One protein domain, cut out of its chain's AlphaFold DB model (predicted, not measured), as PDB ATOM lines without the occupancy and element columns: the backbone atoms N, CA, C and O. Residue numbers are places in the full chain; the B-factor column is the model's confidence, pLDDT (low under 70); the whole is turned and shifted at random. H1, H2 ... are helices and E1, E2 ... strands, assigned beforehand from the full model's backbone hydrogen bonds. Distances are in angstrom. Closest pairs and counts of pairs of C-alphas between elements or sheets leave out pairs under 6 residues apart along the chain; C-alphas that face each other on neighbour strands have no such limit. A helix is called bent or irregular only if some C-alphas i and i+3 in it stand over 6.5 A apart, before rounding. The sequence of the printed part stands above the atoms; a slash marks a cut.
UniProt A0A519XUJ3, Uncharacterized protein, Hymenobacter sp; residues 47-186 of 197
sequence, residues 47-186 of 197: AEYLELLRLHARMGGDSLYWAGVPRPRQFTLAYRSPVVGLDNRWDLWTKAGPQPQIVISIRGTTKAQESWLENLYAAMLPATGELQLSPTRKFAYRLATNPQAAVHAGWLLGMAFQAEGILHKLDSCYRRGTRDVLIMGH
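Overview. This is residues 47 to 186 of the 197 residues of an uncharacterized protein of Hymenobacter sp (UniProt A0A519XUJ3). Two lobes stand side by side, joined by the bent helix H3, whose arm H3b belongs to one lobe and whose arm H3a belongs to the other. The first is a strongly twisted sheet of E1, E2, E3 and E8 between two helices, H1 over one face and H3b over the other; in the second, H3a has the hairpin of E5 and E6 on one side, H2 on another, and the small strand pair E4 and E7 near its first residues. The printed part has 140 residues, with three named helices and eight named strands in the order H1 E1 E2 E3 H2 E4 E5 E6 E7 H3 E8, and its class is mixed, helices and strands. The larger sheet, in the order E1 E2 E3 E8, is mixed, and the two pairs are antiparallel. The whole is compact, with a radius of gyration of the C-alphas of 16.4 A and spans of 41 by 37 by 29 A.

Along the chain. H1, residues 47 to 59, is 19.4 A long and begins with C-alpha 47 at (43.487, 62.342, 195.431). E1 is residues 76 to 80, E2 residues 90 to 95 and E3 residues 101 to 107, 19.7 A. H2 is residues 113 to 120, E4 residues 124 to 126, E5 residues 128 to 134, 19.1 A, E6 residues 137 to 142, 17.0 A, and E7 residues 150 to 152. H3, residues 153 to 175, was assigned as one helix by its hydrogen bonds but is bent, with C-alphas 161 and 164 7.2 A apart; its arms H3a, residues 153 to 161, and H3b, residues 164 to 175, stand at a steep tilt of 53 degrees. E8, residues 180 to 186, is 20.2 A long and ends with C-alpha 186 at (52.674, 48.258, 193.779).

Arrangement. E1, E2 and E3 form a meander, each strand the antiparallel neighbour of the one before, with N 78 and O 92 at 2.8 A and N 93 and O 103 at 2.9 A. E8 is parallel to E3, with N 104 and O 182 at 2.8 A. H1 and H3b are on opposite faces, making three layers, helices on both faces of a sheet; the closest C-alphas of H1 and E3 are those of His 56 and Ser 105, 6.3 A apart. H3b lies over E2 and E3 at a height over the sheet of 10.0 A and runs along the strands, at 2 degrees to E3 on the local plane. H2 and H3a touch, closest at the C-alphas of Glu 118 and Gly 154, 3.9 A, opposite ways at a steep tilt of 53 degrees. The closest C-alphas of E6 and H3a are those of Phe 139 and Ala 160, 6.5 A apart. In the hairpin of E5 and E6, N 131 and O 139 are 2.8 A apart, and between E4 and E7 N 125 and O 151 are 2.9 A apart. Every O i to N i+4 pair is within hydrogen-bond range in H3a and H3b, against 7 of 9 in H1 and 1 of 4 in H2, where 4 of 5 O i to N i+3 pairs are.

Size, cuts and confidence. The two C-alphas farthest apart, those of Gly 68 and Pro 147, are 46.2 A apart. The printed part has no cut, and the link from H1 to E1, residues 60 to 75, is long. The mean pLDDT of the printed part is 84.7, and residues 60 to 67 and 108 to 122 are under 70.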
ATOM      1  N   ALA A  47      44.781  63.004 195.321       91.94
ATOM      2  CA  ALA A  47      43.487  62.342 195.431       91.94
ATOM      3  C   ALA A  47      43.374  61.189 194.427       91.94
ATOM      4  O   ALA A  47      42.892  60.120 194.805       91.94
ATOM      5  N   GLU A  48      43.875  61.377 193.205       92.25
ATOM      6  CA  GLU A  48      44.015  60.321 192.201       92.25
ATOM      7  C   GLU A  48      44.898  59.191 192.730       92.25
ATOM      8  O   GLU A  48      44.463  58.043 192.774       92.25
ATOM      9  N   TYR A  49      46.089  59.509 193.240       91.69
ATOM     10  CA  TYR A  49      47.002  58.493 193.761       91.69
ATOM     11  C   TYR A  49      46.419  57.728 194.960       91.69
ATOM     12  O   TYR A  49      46.517  56.503 195.028       91.69
ATOM     13  N   LEU A  50      45.749  58.414 195.894       91.38
ATOM     14  CA  LEU A  50      45.053  57.753 197.005       91.38
ATOM     15  C   LEU A  50      43.929  56.837 196.518       91.38
ATOM     16  O   LEU A  50      43.709  55.777 197.102       91.38
ATOM     17  N   GLU A  51      43.209  57.240 195.475       92.69
ATOM     18  CA  GLU A  51      42.194  56.402 194.856       92.69
ATOM     19  C   GLU A  51      42.829  55.157 194.227       92.69
ATOM     20  O   GLU A  51      42.398  54.048 194.536       92.69
ATOM     21  N   LEU A  52      43.912  55.316 193.461       92.38
ATOM     22  CA  LEU A  52      44.710  54.221 192.900       92.38
ATOM     23  C   LEU A  52      45.167  53.225 193.979       92.38
ATOM     24  O   LEU A  52      44.959  52.019 193.848       92.38
ATOM     25  N   LEU A  53      45.681  53.707 195.113       89.56
ATOM     26  CA  LEU A  53      46.065  52.839 196.232       89.56
ATOM     27  C   LEU A  53      44.884  52.030 196.796       89.56
ATOM     28  O   LEU A  53      45.046  50.852 197.123       89.56
ATOM     29  N   ARG A  54      43.678  52.612 196.880       89.31
ATOM     30  CA  ARG A  54      42.471  51.889 197.337       89.31
ATOM     31  C   ARG A  54      42.066  50.771 196.382       89.31
ATOM     32  O   ARG A  54      41.583  49.738 196.855       89.31
ATOM     33  N   LEU A  55      42.234  50.985 195.075       90.62
ATOM     34  CA  LEU A  55      41.974  50.002 194.014       90.62
ATOM     35  C   LEU A  55      42.946  48.833 194.154       90.62
ATOM     36  O   LEU A  55      42.533  47.679 194.272       90.62
ATOM     37  N   HIS A  56      44.239  49.147 194.233       87.56
ATOM     38  CA  HIS A  56      45.298  48.150 194.317       87.56
ATOM     39  C   HIS A  56      45.252  47.344 195.614       87.56
ATOM     40  O   HIS A  56      45.523  46.147 195.605       87.56
ATOM     41  N   ALA A  57      44.806  47.934 196.726       85.06
ATOM     42  CA  ALA A  57      44.591  47.194 197.968       85.06
ATOM     43  C   ALA A  57      43.613  46.008 197.795       85.06
ATOM     44  O   ALA A  57      43.706  45.020 198.518       85.06
ATOM     45  N   ARG A  58      42.707  46.056 196.805       84.56
ATOM     46  CA  ARG A  58      41.771  44.957 196.480       84.56
ATOM     47  C   ARG A  58      42.409  43.824 195.679       84.56
ATOM     48  O   ARG A  58      41.749  42.819 195.408       84.56
ATOM     49  N   MET A  59      43.669  43.977 195.285       79.62
ATOM     50  CA  MET A  59      44.456  42.951 194.611       79.62
ATOM     51  C   MET A  59      44.866  41.833 195.579       79.62
ATOM     52  O   MET A  59      44.868  40.662 195.199       79.62
ATOM     53  N   GLY A  60      45.151  42.163 196.842       64.81
ATOM     54  CA  GLY A  60      45.378  41.170 197.891       64.81
ATOM     55  C   GLY A  60      44.071  40.447 198.221       64.81
ATOM     56  O   GLY A  60      43.117  41.079 198.667       64.81
ATOM     57  N   GLY A  61      44.005  39.139 197.958       55.59
ATOM     58  CA  GLY A  61      42.812  38.324 198.225       55.59
ATOM     59  C   GLY A  61      42.451  38.231 199.712       55.59
ATOM     60  O   GLY A  61      41.274  38.102 200.037       55.59
ATOM     61  N   ASP A  62      43.434  38.385 200.603       56.09
ATOM     62  CA  ASP A  62      43.238  38.259 202.047       56.09
ATOM     63  C   ASP A  62      42.825  39.587 202.687       56.09
ATOM     64  O   ASP A  62      43.446  40.631 202.465       56.09
ATOM     65  N   SER A  63      41.801  39.536 203.545       54.12
ATOM     66  CA  SER A  63      41.237  40.696 204.252       54.12
ATOM     67  C   SER A  63      42.255  41.485 205.075       54.12
ATOM     68  O   SER A  63      42.113  42.694 205.241       54.12
ATOM     69  N   LEU A  64      43.325  40.822 205.520       53.91
ATOM     70  CA  LEU A  64      44.450  41.417 206.240       53.91
ATOM     71  C   LEU A  64      45.210  42.466 205.418       53.91
ATOM     72  O   LEU A  64      45.754  43.401 205.997       53.91
ATOM     73  N   TYR A  65      45.235  42.344 204.086       59.41
ATOM     74  CA  TYR A  65      46.016  43.233 203.219       59.41
ATOM     75  C   TYR A  65      45.346  44.598 202.998       59.41
ATOM     76  O   TYR A  65      46.009  45.583 202.686       59.41
ATOM     77  N   TRP A  66      44.026  44.672 203.179       64.06
ATOM     78  CA  TRP A  66      43.238  45.896 203.017       64.06
ATOM     79  C   TRP A  66      42.434  46.266 204.265       64.06
ATOM     80  O   TRP A  66      41.588  47.162 204.198       64.06
ATOM     81  N   ALA A  67      42.681  45.606 205.399       67.44
ATOM     82  CA  ALA A  67      42.052  45.929 206.674       67.44
ATOM     83  C   ALA A  67      42.317  47.403 207.026       67.44
ATOM     84  O   ALA A  67      43.459  47.829 207.168       67.44
ATOM     85  N   GLY A  68      41.250  48.201 207.117       75.62
ATOM     86  CA  GLY A  68      41.334  49.645 207.366       75.62
ATOM     87  C   GLY A  68      41.570  50.516 206.126       75.62
ATOM     88  O   GLY A  68      41.454  51.735 206.223       75.62
ATOM     89  N   VAL A  69      41.821  49.936 204.946       82.19
ATOM     90  CA  VAL A  69      41.863  50.698 203.690       82.19
ATOM     91  C   VAL A  69      40.427  50.907 203.198       82.19
ATOM     92  O   VAL A  69      39.696  49.926 203.024       82.19
ATOM     93  N   PRO A  70      39.989  52.151 202.927       86.19
ATOM     94  CA  PRO A  70      38.672  52.403 202.352       86.19
ATOM     95  C   PRO A  70      38.507  51.752 200.976       86.19
ATOM     96  O   PRO A  70      39.477  51.554 200.237       86.19
ATOM     97  N   ARG A  71      37.269  51.420 200.601       87.12
ATOM     98  CA  ARG A  71      36.969  51.008 199.222       87.12
ATOM     99  C   ARG A  71      37.208  52.177 198.255       87.12
ATOM    100  O   ARG A  71      37.047  53.331 198.669       87.12
ATOM    101  N   PRO A  72      37.588  51.895 196.995       91.12
ATOM    102  CA  PRO A  72      37.585  52.917 195.958       91.12
ATOM    103  C   PRO A  72      36.179  53.505 195.827       91.12
ATOM    104  O   PRO A  72      35.177  52.809 196.000       91.12
ATOM    105  N   ARG A  73      36.119  54.811 195.593       92.12
ATOM    106  CA  ARG A  73      34.888  55.600 195.510       92.12
ATOM    107  C   ARG A  73      34.498  55.919 194.072       92.12
ATOM    108  O   ARG A  73      33.322  56.133 193.812       92.12
ATOM    109  N   GLN A  74      35.470  56.007 193.168       92.94
ATOM    110  CA  GLN A  74      35.269  56.494 191.804       92.94
ATOM    111  C   GLN A  74      35.300  55.391 190.751       92.94
ATOM    112  O   GLN A  74      34.733  55.580 189.679       92.94
ATOM    113  N   PHE A  75      35.956  54.266 191.034       94.94
ATOM    114  CA  PHE A  75      36.071  53.176 190.072       94.94
ATOM    115  C   PHE A  75      35.443  51.884 190.578       94.94
ATOM    116  O   PHE A  75      35.500  51.545 191.762       94.94
ATOM    117  N   THR A  76      34.927  51.115 189.628       94.69
ATOM    118  CA  THR A  76      34.385  49.774 189.824       94.69
ATOM    119  C   THR A  76      35.243  48.745 189.101       94.69
ATOM    120  O   THR A  76      35.720  48.993 187.987       94.69
ATOM    121  N   LEU A  77      35.435  47.582 189.727       94.31
ATOM    122  CA  LEU A  77      36.175  46.472 189.132       94.31
ATOM    123  C   LEU A  77      35.373  45.922 187.949       94.31
ATOM    124  O   LEU A  77      34.274  45.408 188.137       94.31
ATOM    125  N   ALA A  78      35.923  46.035 186.745       94.81
ATOM    126  CA  ALA A  78      35.289  45.565 185.516       94.81
ATOM    127  C   ALA A  78      35.786  44.176 185.103       94.81
ATOM    128  O   ALA A  78      35.045  43.400 184.505       94.81
ATOM    129  N   TYR A  79      37.052  43.862 185.384       94.81
ATOM    130  CA  TYR A  79      37.647  42.575 185.039       94.81
ATOM    131  C   TYR A  79      38.851  42.273 185.931       94.81
ATOM    132  O   TYR A  79      39.584  43.178 186.319       94.81
ATOM    133  N   ARG A  80      39.072  40.990 186.214       93.75
ATOM    134  CA  ARG A  80      40.280  40.464 186.851       93.75
ATOM    135  C   ARG A  80      40.807  39.326 185.994       93.75
ATOM    136  O   ARG A  80      40.044  38.427 185.642       93.75
ATOM    137  N   SER A  81      42.087  39.378 185.647       92.25
ATOM    138  CA  SER A  81      42.705  38.325 184.852       92.25
ATOM    139  C   SER A  81      42.813  37.023 185.649       92.25
ATOM    140  O   SER A  81      42.910  37.063 186.882       92.25
ATOM    141  N   PRO A  82      42.859  35.861 184.975       89.94
ATOM    142  CA  PRO A  82      43.432  34.678 185.597       89.94
ATOM    143  C   PRO A  82      44.890  34.951 185.988       89.94
ATOM    144  O   PRO A  82      45.521  35.905 185.515       89.94
ATOM    145  N   VAL A  83      45.415  34.100 186.862       86.44
ATOM    146  CA  VAL A  83      46.845  34.067 187.158       86.44
ATOM    147  C   VAL A  83      47.577  33.471 185.957       86.44
ATOM    148  O   VAL A  83      47.178  32.419 185.463       86.44
ATOM    149  N   VAL A  84      48.621  34.144 185.476       81.25
ATOM    150  CA  VAL A  84      49.405  33.724 184.304       81.25
ATOM    151  C   VAL A  84      50.904  33.854 184.561       81.25
ATOM    152  O   VAL A  84      51.340  34.741 185.293       81.25
ATOM    153  N   GLY A  85      51.701  32.990 183.930       75.88
ATOM    154  CA  GLY A  85      53.160  33.018 184.045       75.88
ATOM    155  C   GLY A  85      53.634  32.906 185.498       75.88
ATOM    156  O   GLY A  85      53.208  32.018 186.230       75.88
ATOM    157  N   LEU A  86      54.502  33.828 185.908       75.06
ATOM    158  CA  LEU A  86      55.205  33.859 187.199       75.06
ATOM    159  C   LEU A  86      54.328  34.386 188.350       75.06
ATOM    160  O   LEU A  86      54.699  35.301 189.076       75.06
ATOM    161  N   ASP A  87      53.125  33.827 188.486       75.69
ATOM    162  CA  ASP A  87      52.076  34.316 189.385       75.69
ATOM    163  C   ASP A  87      51.743  35.799 189.132       75.69
ATOM    164  O   ASP A  87      51.526  36.603 190.042       75.69
ATOM    165  N   ASN A  88      51.632  36.178 187.861       82.12
ATOM    166  CA  ASN A  88      51.190  37.507 187.462       82.12
ATOM    167  C   ASN A  88      49.667  37.575 187.341       82.12
ATOM    168  O   ASN A  88      49.006  36.614 186.950       82.12
ATOM    169  N   ARG A  89      49.095  38.726 187.697       88.75
ATOM    170  CA  ARG A  89      47.663  39.016 187.555       88.75
ATOM    171  C   ARG A  89      47.472  40.511 187.404       88.75
ATOM    172  O   ARG A  89      48.233  41.289 187.971       88.75
ATOM    173  N   TRP A  90      46.398  40.916 186.752       92.31
ATOM    174  CA  TRP A  90      46.024  42.316 186.673       92.31
ATOM    175  C   TRP A  90      44.508  42.501 186.772       92.31
ATOM    176  O   TRP A  90      43.722  41.590 186.498       92.31
ATOM    177  N   ASP A  91      44.108  43.701 187.178       94.25
ATOM    178  CA  ASP A  91      42.718  44.129 187.281       94.25
ATOM    179  C   ASP A  91      42.460  45.309 186.346       94.25
ATOM    180  O   ASP A  91      43.274  46.230 186.246       94.25
ATOM    181  N   LEU A  92      41.286  45.308 185.721       95.81
ATOM    182  CA  LEU A  92      40.725  46.447 185.012       95.81
ATOM    183  C   LEU A  92      39.676  47.115 185.891       95.81
ATOM    184  O   LEU A  92      38.645  46.517 186.210       95.81
ATOM    185  N   TRP A  93      39.896  48.383 186.200       96.38
ATOM    186  CA  TRP A  93      38.919  49.234 186.863       96.38
ATOM    187  C   TRP A  93      38.384  50.269 185.883       96.38
ATOM    188  O   TRP A  93      39.105  50.733 185.003       96.38
ATOM    189  N   THR A  94      37.113  50.627 186.032       95.69
ATOM    190  CA  THR A  94      36.421  51.577 185.152       95.69
ATOM    191  C   THR A  94      35.753  52.658 185.983       95.69
ATOM    192  O   THR A  94      35.200  52.375 187.044       95.69
ATOM    193  N   LYS A  95      35.805  53.892 185.495       94.38
ATOM    194  CA  LYS A  95      35.056  55.033 186.011       94.38
ATOM    195  C   LYS A  95      34.159  55.524 184.891       94.38
ATOM    196  O   LYS A  95      34.648  56.007 183.870       94.38
ATOM    197  N   ALA A  96      32.856  55.342 185.070       88.81
ATOM    198  CA  ALA A  96      31.851  55.845 184.147       88.81
ATOM    199  C   ALA A  96      31.657  57.357 184.329       88.81
ATOM    200  O   ALA A  96      31.953  57.919 185.385       88.81
ATOM    201  N   GLY A  97      31.140  58.013 183.297       86.38
ATOM    202  CA  GLY A  97      30.834  59.437 183.312       86.38
ATOM    203  C   GLY A  97      31.036  60.079 181.942       86.38
ATOM    204  O   GLY A  97      31.360  59.375 180.985       86.38
ATOM    205  N   PRO A  98      30.886  61.412 181.850       83.50
ATOM    206  CA  PRO A  98      31.085  62.160 180.605       83.50
ATOM    207  C   PRO A  98      32.492  61.994 180.013       83.50
ATOM    208  O   PRO A  98      32.672  62.100 178.806       83.50
ATOM    209  N   GLN A  99      33.483  61.723 180.866       85.19
ATOM    210  CA  GLN A  99      34.861  61.421 180.484       85.19
ATOM    211  C   GLN A  99      35.268  60.103 181.158       85.19
ATOM    212  O   GLN A  99      35.731  60.115 182.305       85.19
ATOM    213  N   PRO A 100      34.998  58.953 180.513       91.31
ATOM    214  CA  PRO A 100      35.264  57.656 181.108       91.31
ATOM    215  C   PRO A 100      36.769  57.421 181.236       91.31
ATOM    216  O   PRO A 100      37.536  57.739 180.326       91.31
ATOM    217  N   GLN A 101      37.170  56.811 182.349       94.44
ATOM    218  CA  GLN A 101      38.567  56.483 182.644       94.44
ATOM    219  C   GLN A 101      38.704  54.998 182.960       94.44
ATOM    220  O   GLN A 101      37.774  54.374 183.487       94.44
ATOM    221  N   ILE A 102      39.880  54.442 182.693       95.69
ATOM    222  CA  ILE A 102      40.238  53.089 183.116       95.69
ATOM    223  C   ILE A 102      41.557  53.063 183.875       95.69
ATOM    224  O   ILE A 102      42.454  53.863 183.619       95.69
ATOM    225  N   VAL A 103      41.675  52.092 184.777       96.06
ATOM    226  CA  VAL A 103      42.925  51.772 185.466       96.06
ATOM    227  C   VAL A 103      43.280  50.320 185.190       96.06
ATOM    228  O   VAL A 103      42.475  49.424 185.452       96.06
ATOM    229  N   ILE A 104      44.493  50.090 184.699       95.44
ATOM    230  CA  ILE A 104      45.125  48.773 184.656       95.44
ATOM    231  C   ILE A 104      46.000  48.668 185.903       95.44
ATOM    232  O   ILE A 104      47.032  49.327 186.003       95.44
ATOM    233  N   SER A 105      45.571  47.864 186.873       93.19
ATOM    234  CA  SER A 105      46.348  47.588 188.081       93.19
ATOM    235  C   SER A 105      47.058  46.249 187.925       93.19
ATOM    236  O   SER A 105      46.393  45.227 187.801       93.19
ATOM    237  N   ILE A 106      48.386  46.235 187.960       89.62
ATOM    238  CA  ILE A 106      49.214  45.033 187.800       89.62
ATOM    239  C   ILE A 106      49.700  44.571 189.174       89.62
ATOM    240  O   ILE A 106      50.193  45.377 189.965       89.62
ATOM    241  N   ARG A 107      49.539  43.279 189.472       84.81
ATOM    242  CA  ARG A 107      49.974  42.657 190.729       84.81
ATOM    243  C   ARG A 107      51.497  42.581 190.774       84.81
ATOM    244  O   ARG A 107      52.114  42.178 189.798       84.81
ATOM    245  N   GLY A 108      52.078  42.952 191.914       67.12
ATOM    246  CA  GLY A 108      53.496  42.722 192.201       67.12
ATOM    247  C   GLY A 108      53.793  41.300 192.704       67.12
ATOM    248  O   GLY A 108      52.927  40.434 192.713       67.12
ATOM    249  N   THR A 109      55.020  41.076 193.174       60.00
ATOM    250  CA  THR A 109      55.518  39.793 193.708       60.00
ATOM    251  C   THR A 109      54.604  39.203 194.780       60.00
ATOM    252  O   THR A 109      54.220  39.920 195.697       60.00
ATOM    253  N   THR A 110      54.308  37.908 194.717       58.56
ATOM    254  CA  THR A 110      53.505  37.210 195.728       58.56
ATOM    255  C   THR A 110      54.388  36.403 196.688       58.56
ATOM    256  O   THR A 110      55.613  36.500 196.680       58.56
ATOM    257  N   LYS A 111      53.780  35.617 197.588       50.28
ATOM    258  CA  LYS A 111      54.524  34.699 198.475       50.28
ATOM    259  C   LYS A 111      55.053  33.457 197.741       50.28
ATOM    260  O   LYS A 111      55.837  32.720 198.329       50.28
ATOM    261  N   ALA A 112      54.608  33.217 196.507       54.00
ATOM    262  CA  ALA A 112      55.038  32.089 195.693       54.00
ATOM    263  C   ALA A 112      56.488  32.294 195.228       54.00
ATOM    264  O   ALA A 112      56.859  33.383 194.777       54.00
ATOM    265  N   GLN A 113      57.302  31.246 195.347       50.88
ATOM    266  CA  GLN A 113      58.720  31.245 194.975       50.88
ATOM    267  C   GLN A 113      58.898  31.502 193.469       50.88
ATOM    268  O   GLN A 113      59.884  32.092 193.038       50.88
ATOM    269  N   GLU A 114      57.884  31.167 192.678       56.41
ATOM    270  CA  GLU A 114      57.781  31.419 191.246       56.41
ATOM    271  C   GLU A 114      57.719  32.919 190.923       56.41
ATOM    272  O   GLU A 114      58.313  33.351 189.938       56.41
ATOM    273  N   SER A 115      57.094  33.737 191.779       51.66
ATOM    274  CA  SER A 115      57.059  35.199 191.599       51.66
ATOM    275  C   SER A 115      58.422  35.866 191.834       51.66
ATOM    276  O   SER A 115      58.653  36.996 191.408       51.66
ATOM    277  N   TRP A 116      59.355  35.153 192.477       53.62
ATOM    278  CA  TRP A 116      60.743  35.585 192.641       53.62
ATOM    279  C   TRP A 116      61.628  35.229 191.448       53.62
ATOM    280  O   TRP A 116      62.701  35.815 191.313       53.62
ATOM    281  N   LEU A 117      61.201  34.319 190.564       57.94
ATOM    282  CA  LEU A 117      61.990  33.944 189.387       57.94
ATOM    283  C   LEU A 117      62.199  35.127 188.437       57.94
ATOM    284  O   LEU A 117      63.223  35.181 187.759       57.94
ATOM    285  N   GLU A 118      61.296  36.115 188.443       56.34
ATOM    286  CA  GLU A 118      61.514  37.374 187.727       56.34
ATOM    287  C   GLU A 118      62.778  38.087 188.200       56.34
ATOM    288  O   GLU A 118      63.514  38.597 187.371       56.34
ATOM    289  N   ASN A 119      63.078  38.069 189.498       56.78
ATOM    290  CA  ASN A 119      64.294  38.676 190.044       56.78
ATOM    291  C   ASN A 119      65.545  37.823 189.771       56.78
ATOM    292  O   ASN A 119      66.656  38.342 189.786       56.78
ATOM    293  N   LEU A 120      65.374  36.518 189.533       59.62
ATOM    294  CA  LEU A 120      66.478  35.595 189.264       59.62
ATOM    295  C   LEU A 120      66.946  35.670 187.802       59.62
ATOM    296  O   LEU A 120      68.138  35.540 187.527       59.62
ATOM    297  N   TYR A 121      66.033  35.946 186.865       61.91
ATOM    298  CA  TYR A 121      66.354  36.229 185.462       61.91
ATOM    299  C   TYR A 121      66.846  37.675 185.280       61.91
ATOM    300  O   TYR A 121      66.212  38.492 184.607       61.91
ATOM    301  N   ALA A 122      68.000  37.973 185.880       67.25
ATOM    302  CA  ALA A 122      68.627  39.298 185.931       67.25
ATOM    303  C   ALA A 122      69.375  39.714 184.652       67.25
ATOM    304  O   ALA A 122      70.057  40.739 184.627       67.25
ATOM    305  N   ALA A 123      69.270  38.927 183.577       81.88
ATOM    306  CA  ALA A 123      69.854  39.298 182.297       81.88
ATOM    307  C   ALA A 123      69.196  40.582 181.769       81.88
ATOM    308  O   ALA A 123      67.973  40.728 181.787       81.88
ATOM    309  N   MET A 124      70.017  41.498 181.270       89.12
ATOM    310  CA  MET A 124      69.547  42.694 180.581       89.12
ATOM    311  C   MET A 124      69.423  42.376 179.094       89.12
ATOM    312  O   MET A 124      70.400  41.990 178.454       89.12
ATOM    313  N   LEU A 125      68.220  42.526 178.548       89.88
ATOM    314  CA  LEU A 125      67.950  42.360 177.122       89.88
ATOM    315  C   LEU A 125      67.863  43.733 176.450       89.88
ATOM    316  O   LEU A 125      67.432  44.686 177.104       89.88
ATOM    317  N   PRO A 126      68.230  43.872 175.165       93.00
ATOM    318  CA  PRO A 126      67.997  45.109 174.425       93.00
ATOM    319  C   PRO A 126      66.527  45.532 174.516       93.00
ATOM    320  O   PRO A 126      65.640  44.687 174.509       93.00
ATOM    321  N   ALA A 127      66.235  46.832 174.558       93.38
ATOM    322  CA  ALA A 127      64.859  47.329 174.668       93.38
ATOM    323  C   ALA A 127      63.993  47.084 173.411       93.38
ATOM    324  O   ALA A 127      62.811  47.425 173.408       93.38
ATOM    325  N   THR A 128      64.560  46.518 172.345       95.31
ATOM    326  CA  THR A 128      63.848  46.088 171.136       95.31
ATOM    327  C   THR A 128      64.273  44.669 170.790       95.31
ATOM    328  O   THR A 128      65.469  44.388 170.735       95.31
ATOM    329  N   GLY A 129      63.314  43.786 170.532       93.06
ATOM    330  CA  GLY A 129      63.602  42.394 170.210       93.06
ATOM    331  C   GLY A 129      62.352  41.526 170.151       93.06
ATOM    332  O   GLY A 129      61.236  42.017 169.989       93.06
ATOM    333  N   GLU A 130      62.552  40.219 170.293       94.12
ATOM    334  CA  GLU A 130      61.491  39.215 170.320       94.12
ATOM    335  C   GLU A 130      61.753  38.206 171.446       94.12
ATOM    336  O   GLU A 130      62.895  37.812 171.680       94.12
ATOM    337  N   LEU A 131      60.697  37.794 172.154       90.56
ATOM    338  CA  LEU A 131      60.722  36.683 173.106       90.56
ATOM    339  C   LEU A 131      59.914  35.498 172.580       90.56
ATOM    340  O   LEU A 131      58.779  35.663 172.136       90.56
ATOM    341  N   GLN A 132      60.450  34.288 172.721       88.75
ATOM    342  CA  GLN A 132      59.694  33.054 172.517       88.75
ATOM    343  C   GLN A 132      59.010  32.660 173.836       88.75
ATOM    344  O   GLN A 132      59.683  32.288 174.793       88.75
ATOM    345  N   LEU A 133      57.679  32.753 173.903       85.06
ATOM    346  CA  LEU A 133      56.900  32.457 175.119       85.06
ATOM    347  C   LEU A 133      56.425  30.998 175.189       85.06
ATOM    348  O   LEU A 133      56.201  30.462 176.270       85.06
ATOM    349  N   SER A 134      56.239  30.361 174.036       84.81
ATOM    350  CA  SER A 134      55.936  28.932 173.868       84.81
ATOM    351  C   SER A 134      56.422  28.500 172.481       84.81
ATOM    352  O   SER A 134      56.734  29.385 171.693       84.81
ATOM    353  N   PRO A 135      56.436  27.214 172.094       86.88
ATOM    354  CA  PRO A 135      56.847  26.805 170.743       86.88
ATOM    355  C   PRO A 135      56.099  27.511 169.597       86.88
ATOM    356  O   PRO A 135      56.632  27.648 168.502       86.88
ATOM    357  N   THR A 136      54.880  27.992 169.851       89.81
ATOM    358  CA  THR A 136      54.013  28.632 168.851       89.81
ATOM    359  C   THR A 136      53.813  30.130 169.073       89.81
ATOM    360  O   THR A 136      53.271  30.800 168.196       89.81
ATOM    361  N   ARG A 137      54.236  30.681 170.219       88.25
ATOM    362  CA  ARG A 137      53.969  32.076 170.591       88.25
ATOM    363  C   ARG A 137      55.253  32.883 170.708       88.25
ATOM    364  O   ARG A 137      56.103  32.601 171.554       88.25
ATOM    365  N   LYS A 138      55.322  33.939 169.902       92.38
ATOM    366  CA  LYS A 138      56.369  34.960 169.914       92.38
ATOM    367  C   LYS A 138      55.800  36.293 170.379       92.38
ATOM    368  O   LYS A 138      54.645  36.608 170.106       92.38
ATOM    369  N   PHE A 139      56.617  37.067 171.076       92.38
ATOM    370  CA  PHE A 139      56.287  38.402 171.550       92.38
ATOM    371  C   PHE A 139      57.358  39.381 171.083       92.38
ATOM    372  O   PHE A 139      58.439  39.452 171.666       92.38
ATOM    373  N   ALA A 140      57.055  40.115 170.016       94.38
ATOM    374  CA  ALA A 140      57.893  41.201 169.529       94.38
ATOM    375  C   ALA A 140      57.640  42.471 170.353       94.38
ATOM    376  O   ALA A 140      56.493  42.816 170.641       94.38
ATOM    377  N   TYR A 141      58.706  43.179 170.721       93.81
ATOM    378  CA  TYR A 141      58.628  44.369 171.561       93.81
ATOM    379  C   TYR A 141      59.606  45.456 171.117       93.81
ATOM    380  O   TYR A 141      60.693  45.189 170.606       93.81
ATOM    381  N   ARG A 142      59.208  46.706 171.361       94.81
ATOM    382  CA  ARG A 142      60.019  47.916 171.196       94.81
ATOM    383  C   ARG A 142      59.671  48.877 172.329       94.81
ATOM    384  O   ARG A 142      58.726  49.651 172.223       94.81
ATOM    385  N   LEU A 143      60.401  48.780 173.436       92.25
ATOM    386  CA  LEU A 143      60.155  49.543 174.663       92.25
ATOM    387  C   LEU A 143      60.831  50.913 174.658       92.25
ATOM    388  O   LEU A 143      60.349  51.839 175.302       92.25
ATOM    389  N   ALA A 144      61.940  51.048 173.934       92.75
ATOM    390  CA  ALA A 144      62.657  52.304 173.781       92.75
ATOM    391  C   ALA A 144      63.262  52.409 172.379       92.75
ATOM    392  O   ALA A 144      63.527  51.408 171.714       92.75
ATOM    393  N   THR A 145      63.477  53.642 171.927       92.50
ATOM    394  CA  THR A 145      64.128  53.940 170.644       92.50
ATOM    395  C   THR A 145      65.646  54.053 170.759       92.50
ATOM    396  O   THR A 145      66.331  53.930 169.748       92.50
ATOM    397  N   ASN A 146      66.172  54.274 171.968       93.31
ATOM    398  CA  ASN A 146      67.607  54.340 172.213       93.31
ATOM    399  C   ASN A 146      68.226  52.931 172.099       93.31
ATOM    400  O   ASN A 146      67.833  52.051 172.868       93.31
ATOM    401  N   PRO A 147      69.206  52.705 171.204       89.62
ATOM    402  CA  PRO A 147      69.839  51.395 171.028       89.62
ATOM    403  C   PRO A 147      70.631  50.913 172.255       89.62
ATOM    404  O   PRO A 147      70.881  49.720 172.376       89.62
ATOM    405  N   GLN A 148      71.011  51.809 173.171       91.75
ATOM    406  CA  GLN A 148      71.687  51.467 174.430       91.75
ATOM    407  C   GLN A 148      70.714  51.168 175.578       91.75
ATOM    408  O   GLN A 148      71.144  50.829 176.680       91.75
ATOM    409  N   ALA A 149      69.405  51.311 175.359       92.69
ATOM    410  CA  ALA A 149      68.421  50.970 176.371       92.69
ATOM    411  C   ALA A 149      68.310  49.448 176.508       92.69
ATOM    412  O   ALA A 149      68.195  48.722 175.517       92.69
ATOM    413  N   ALA A 150      68.277  48.983 177.751       91.31
ATOM    414  CA  ALA A 150      68.077  47.586 178.081       91.31
ATOM    415  C   ALA A 150      66.964  47.431 179.124       91.31
ATOM    416  O   ALA A 150      66.678  48.350 179.892       91.31
ATOM    417  N   VAL A 151      66.334  46.262 179.140       91.12
ATOM    418  CA  VAL A 151      65.240  45.896 180.038       91.12
ATOM    419  C   VAL A 151      65.585  44.613 180.786       91.12
ATOM    420  O   VAL A 151      66.199  43.703 180.233       91.12
ATOM    421  N   HIS A 152      65.176  44.538 182.048       89.62
ATOM    422  CA  HIS A 152      65.329  43.342 182.867       89.62
ATOM    423  C   HIS A 152      64.507  42.183 182.282       89.62
ATOM    424  O   HIS A 152      63.289  42.308 182.125       89.62
ATOM    425  N   ALA A 153      65.144  41.047 181.985       86.44
ATOM    426  CA  ALA A 153      64.505  39.922 181.298       86.44
ATOM    427  C   ALA A 153      63.293  39.372 182.061       86.44
ATOM    428  O   ALA A 153      62.248  39.145 181.455       86.44
ATOM    429  N   GLY A 154      63.396  39.218 183.386       81.62
ATOM    430  CA  GLY A 154      62.269  38.783 184.217       81.62
ATOM    431  C   GLY A 154      61.029  39.679 184.115       81.62
ATOM    432  O   GLY A 154      59.941  39.186 183.825       81.62
ATOM    433  N   TRP A 155      61.187  41.000 184.259       84.00
ATOM    434  CA  TRP A 155      60.070  41.947 184.130       84.00
ATOM    435  C   TRP A 155      59.503  41.986 182.711       84.00
ATOM    436  O   TRP A 155      58.289  42.079 182.528       84.00
ATOM    437  N   LEU A 156      60.369  41.885 181.696       88.25
ATOM    438  CA  LEU A 156      59.934  41.779 180.308       88.25
ATOM    439  C   LEU A 156      59.082  40.522 180.095       88.25
ATOM    440  O   LEU A 156      58.036  40.599 179.457       88.25
ATOM    441  N   LEU A 157      59.500  39.384 180.649       86.62
ATOM    442  CA  LEU A 157      58.770  38.127 180.547       86.62
ATOM    443  C   LEU A 157      57.401  38.221 181.239       86.62
ATOM    444  O   LEU A 157      56.383  37.873 180.635       86.62
ATOM    445  N   GLY A 158      57.355  38.754 182.464       84.19
ATOM    446  CA  GLY A 158      56.110  38.979 183.203       84.19
ATOM    447  C   GLY A 158      55.136  39.909 182.473       84.19
ATOM    448  O   GLY A 158      53.930  39.643 182.409       84.19
ATOM    449  N   MET A 159      55.656  40.965 181.845       89.25
ATOM    450  CA  MET A 159      54.881  41.862 180.988       89.25
ATOM    451  C   MET A 159      54.383  41.151 179.721       89.25
ATOM    452  O   MET A 159      53.198  41.243 179.404       89.25
ATOM    453  N   ALA A 160      55.234  40.384 179.036       90.00
ATOM    454  CA  ALA A 160      54.897  39.679 177.798       90.00
ATOM    455  C   ALA A 160      53.755  38.661 177.980       90.00
ATOM    456  O   ALA A 160      52.876  38.528 177.121       90.00
ATOM    457  N   PHE A 161      53.702  37.976 179.127       88.44
ATOM    458  CA  PHE A 161      52.595  37.068 179.447       88.44
ATOM    459  C   PHE A 161      51.250  37.782 179.634       88.44
ATOM    460  O   PHE A 161      50.211  37.190 179.351       88.44
ATOM    461  N   GLN A 162      51.255  39.043 180.067       89.88
ATOM    462  CA  GLN A 162      50.038  39.809 180.352       89.88
ATOM    463  C   GLN A 162      49.613  40.725 179.198       89.88
ATOM    464  O   GLN A 162      48.423  41.024 179.066       89.88
ATOM    465  N   ALA A 163      50.566  41.152 178.364       91.94
ATOM    466  CA  ALA A 163      50.388  42.188 177.353       91.94
ATOM    467  C   ALA A 163      49.207  41.912 176.417       91.94
ATOM    468  O   ALA A 163      48.363  42.779 176.235       91.94
ATOM    469  N   GLU A 164      49.090  40.695 175.887       89.38
ATOM    470  CA  GLU A 164      48.007  40.334 174.961       89.38
ATOM    471  C   GLU A 164      46.614  40.515 175.587       89.38
ATOM    472  O   GLU A 164      45.731  41.136 174.995       89.38
ATOM    473  N   GLY A 165      46.428  40.044 176.824       91.38
ATOM    474  CA  GLY A 165      45.160  40.193 177.538       91.38
ATOM    475  C   GLY A 165      44.845  41.650 177.884       91.38
ATOM    476  O   GLY A 165      43.692  42.077 177.770       91.38
ATOM    477  N   ILE A 166      45.867  42.415 178.282       94.25
ATOM    478  CA  ILE A 166      45.738  43.845 178.581       94.25
ATOM    479  C   ILE A 166      45.349  44.614 177.318       94.25
ATOM    480  O   ILE A 166      44.362  45.346 177.347       94.25
ATOM    481  N   LEU A 167      46.067  44.408 176.210       94.12
ATOM    482  CA  LEU A 167      45.812  45.068 174.929       94.12
ATOM    483  C   LEU A 167      44.405  44.760 174.417       94.12
ATOM    484  O   LEU A 167      43.667  45.680 174.083       94.12
ATOM    485  N   HIS A 168      43.962  43.502 174.481       94.38
ATOM    486  CA  HIS A 168      42.609  43.141 174.053       94.38
ATOM    487  C   HIS A 168      41.509  43.888 174.837       94.38
ATOM    488  O   HIS A 168      40.514  44.352 174.265       94.38
ATOM    489  N   LYS A 169      41.667  44.043 176.160       95.06
ATOM    490  CA  LYS A 169      40.716  44.818 176.975       95.06
ATOM    491  C   LYS A 169      40.864  46.321 176.759       95.06
ATOM    492  O   LYS A 169      39.845  47.011 176.736       95.06
ATOM    493  N   LEU A 170      42.086  46.813 176.574       94.25
ATOM    494  CA  LEU A 170      42.368  48.213 176.280       94.25
ATOM    495  C   LEU A 170      41.709  48.635 174.963       94.25
ATOM    496  O   LEU A 170      40.972  49.618 174.951       94.25
ATOM    497  N   ASP A 171      41.852  47.837 173.905       94.69
ATOM    498  CA  ASP A 171      41.207  48.057 172.609       94.69
ATOM    499  C   ASP A 171      39.681  48.067 172.735       94.69
ATOM    500  O   ASP A 171      38.994  48.912 172.159       94.69
ATOM    501  N   SER A 172      39.127  47.155 173.538       93.94
ATOM    502  CA  SER A 172      37.693  47.128 173.840       93.94
ATOM    503  C   SER A 172      37.223  48.421 174.521       93.94
ATOM    504  O   SER A 172      36.177  48.959 174.156       93.94
ATOM    505  N   CYS A 173      37.985  48.949 175.484       93.06
ATOM    506  CA  CYS A 173      37.699  50.232 176.133       93.06
ATOM    507  C   CYS A 173      37.845  51.411 175.162       93.06
ATOM    508  O   CYS A 173      36.984  52.290 175.127       93.06
ATOM    509  N   TYR A 174      38.885  51.394 174.331       92.69
ATOM    510  CA  TYR A 174      39.151  52.424 173.333       92.69
ATOM    511  C   TYR A 174      38.020  52.521 172.302       92.69
ATOM    512  O   TYR A 174      37.573  53.620 171.971       92.69
ATOM    513  N   ARG A 175      37.484  51.380 171.845       92.56
ATOM    514  CA  ARG A 175      36.307  51.335 170.956       92.56
ATOM    515  C   ARG A 175      35.033  51.887 171.604       92.56
ATOM    516  O   ARG A 175      34.160  52.360 170.889       92.56
ATOM    517  N   ARG A 176      34.934  51.878 172.938       90.19
ATOM    518  CA  ARG A 176      33.827  52.490 173.702       90.19
ATOM    519  C   ARG A 176      34.039  53.977 174.019       90.19
ATOM    520  O   ARG A 176      33.260  54.549 174.772       90.19
ATOM    521  N   GLY A 177      35.085  54.602 173.477       89.88
ATOM    522  CA  GLY A 177      35.359  56.028 173.663       89.88
ATOM    523  C   GLY A 177      36.178  56.368 174.911       89.88
ATOM    524  O   GLY A 177      36.412  57.542 175.177       89.88
ATOM    525  N   THR A 178      36.665  55.377 175.662       90.94
ATOM    526  CA  THR A 178      37.622  55.629 176.747       90.94
ATOM    527  C   THR A 178      38.985  55.986 176.165       90.94
ATOM    528  O   THR A 178      39.556  55.226 175.381       90.94
ATOM    529  N   ARG A 179      39.513  57.147 176.555       90.06
ATOM    530  CA  ARG A 179      40.844  57.630 176.154       90.06
ATOM    531  C   ARG A 179      41.788  57.819 177.339       90.06
ATOM    532  O   ARG A 179      42.999  57.776 177.153       90.06
ATOM    533  N   ASP A 180      41.235  57.933 178.542       92.62
ATOM    534  CA  ASP A 180      41.991  58.170 179.764       92.62
ATOM    535  C   ASP A 180      42.358  56.845 180.425       92.62
ATOM    536  O   ASP A 180      41.494  56.103 180.906       92.62
ATOM    537  N   VAL A 181      43.657  56.549 180.425       93.69
ATOM    538  CA  VAL A 181      44.211  55.274 180.880       93.69
ATOM    539  C   VAL A 181      45.277  55.539 181.928       93.69
ATOM    540  O   VAL A 181      46.277  56.199 181.656       93.69
ATOM    541  N   LEU A 182      45.076  54.981 183.115       94.31
ATOM    542  CA  LEU A 182      46.075  54.931 184.174       94.31
ATOM    543  C   LEU A 182      46.629  53.509 184.262       94.31
ATOM    544  O   LEU A 182      45.878  52.533 184.225       94.31
ATOM    545  N   ILE A 183      47.944  53.381 184.396       92.56
ATOM    546  CA  ILE A 183      48.606  52.105 184.674       92.56
ATOM    547  C   ILE A 183      49.238  52.229 186.049       92.56
ATOM    548  O   ILE A 183      49.961  53.187 186.317       92.56
ATOM    549  N   MET A 184      48.964  51.269 186.925       89.88
ATOM    550  CA  MET A 184      49.562  51.239 188.250       89.88
ATOM    551  C   MET A 184      50.030  49.839 188.624       89.88
ATOM    552  O   MET A 184      49.458  48.833 188.210       89.88
ATOM    553  N   GLY A 185      51.023  49.787 189.495       84.06
ATOM    554  CA  GLY A 185      51.440  48.582 190.191       84.06
ATOM    555  C   GLY A 185      52.057  48.975 191.524       84.06
ATOM    556  O   GLY A 185      52.552  50.092 191.678       84.06
ATOM    557  N   HIS A 186      52.005  48.078 192.499       71.69
ATOM    558  CA  HIS A 186      52.674  48.258 193.779       71.69
ATOM    559  C   HIS A 186      53.327  46.929 194.153       71.69
ATOM    560  O   HIS A 186      52.701  45.869 194.093       71.69
TER     561      HIS A 186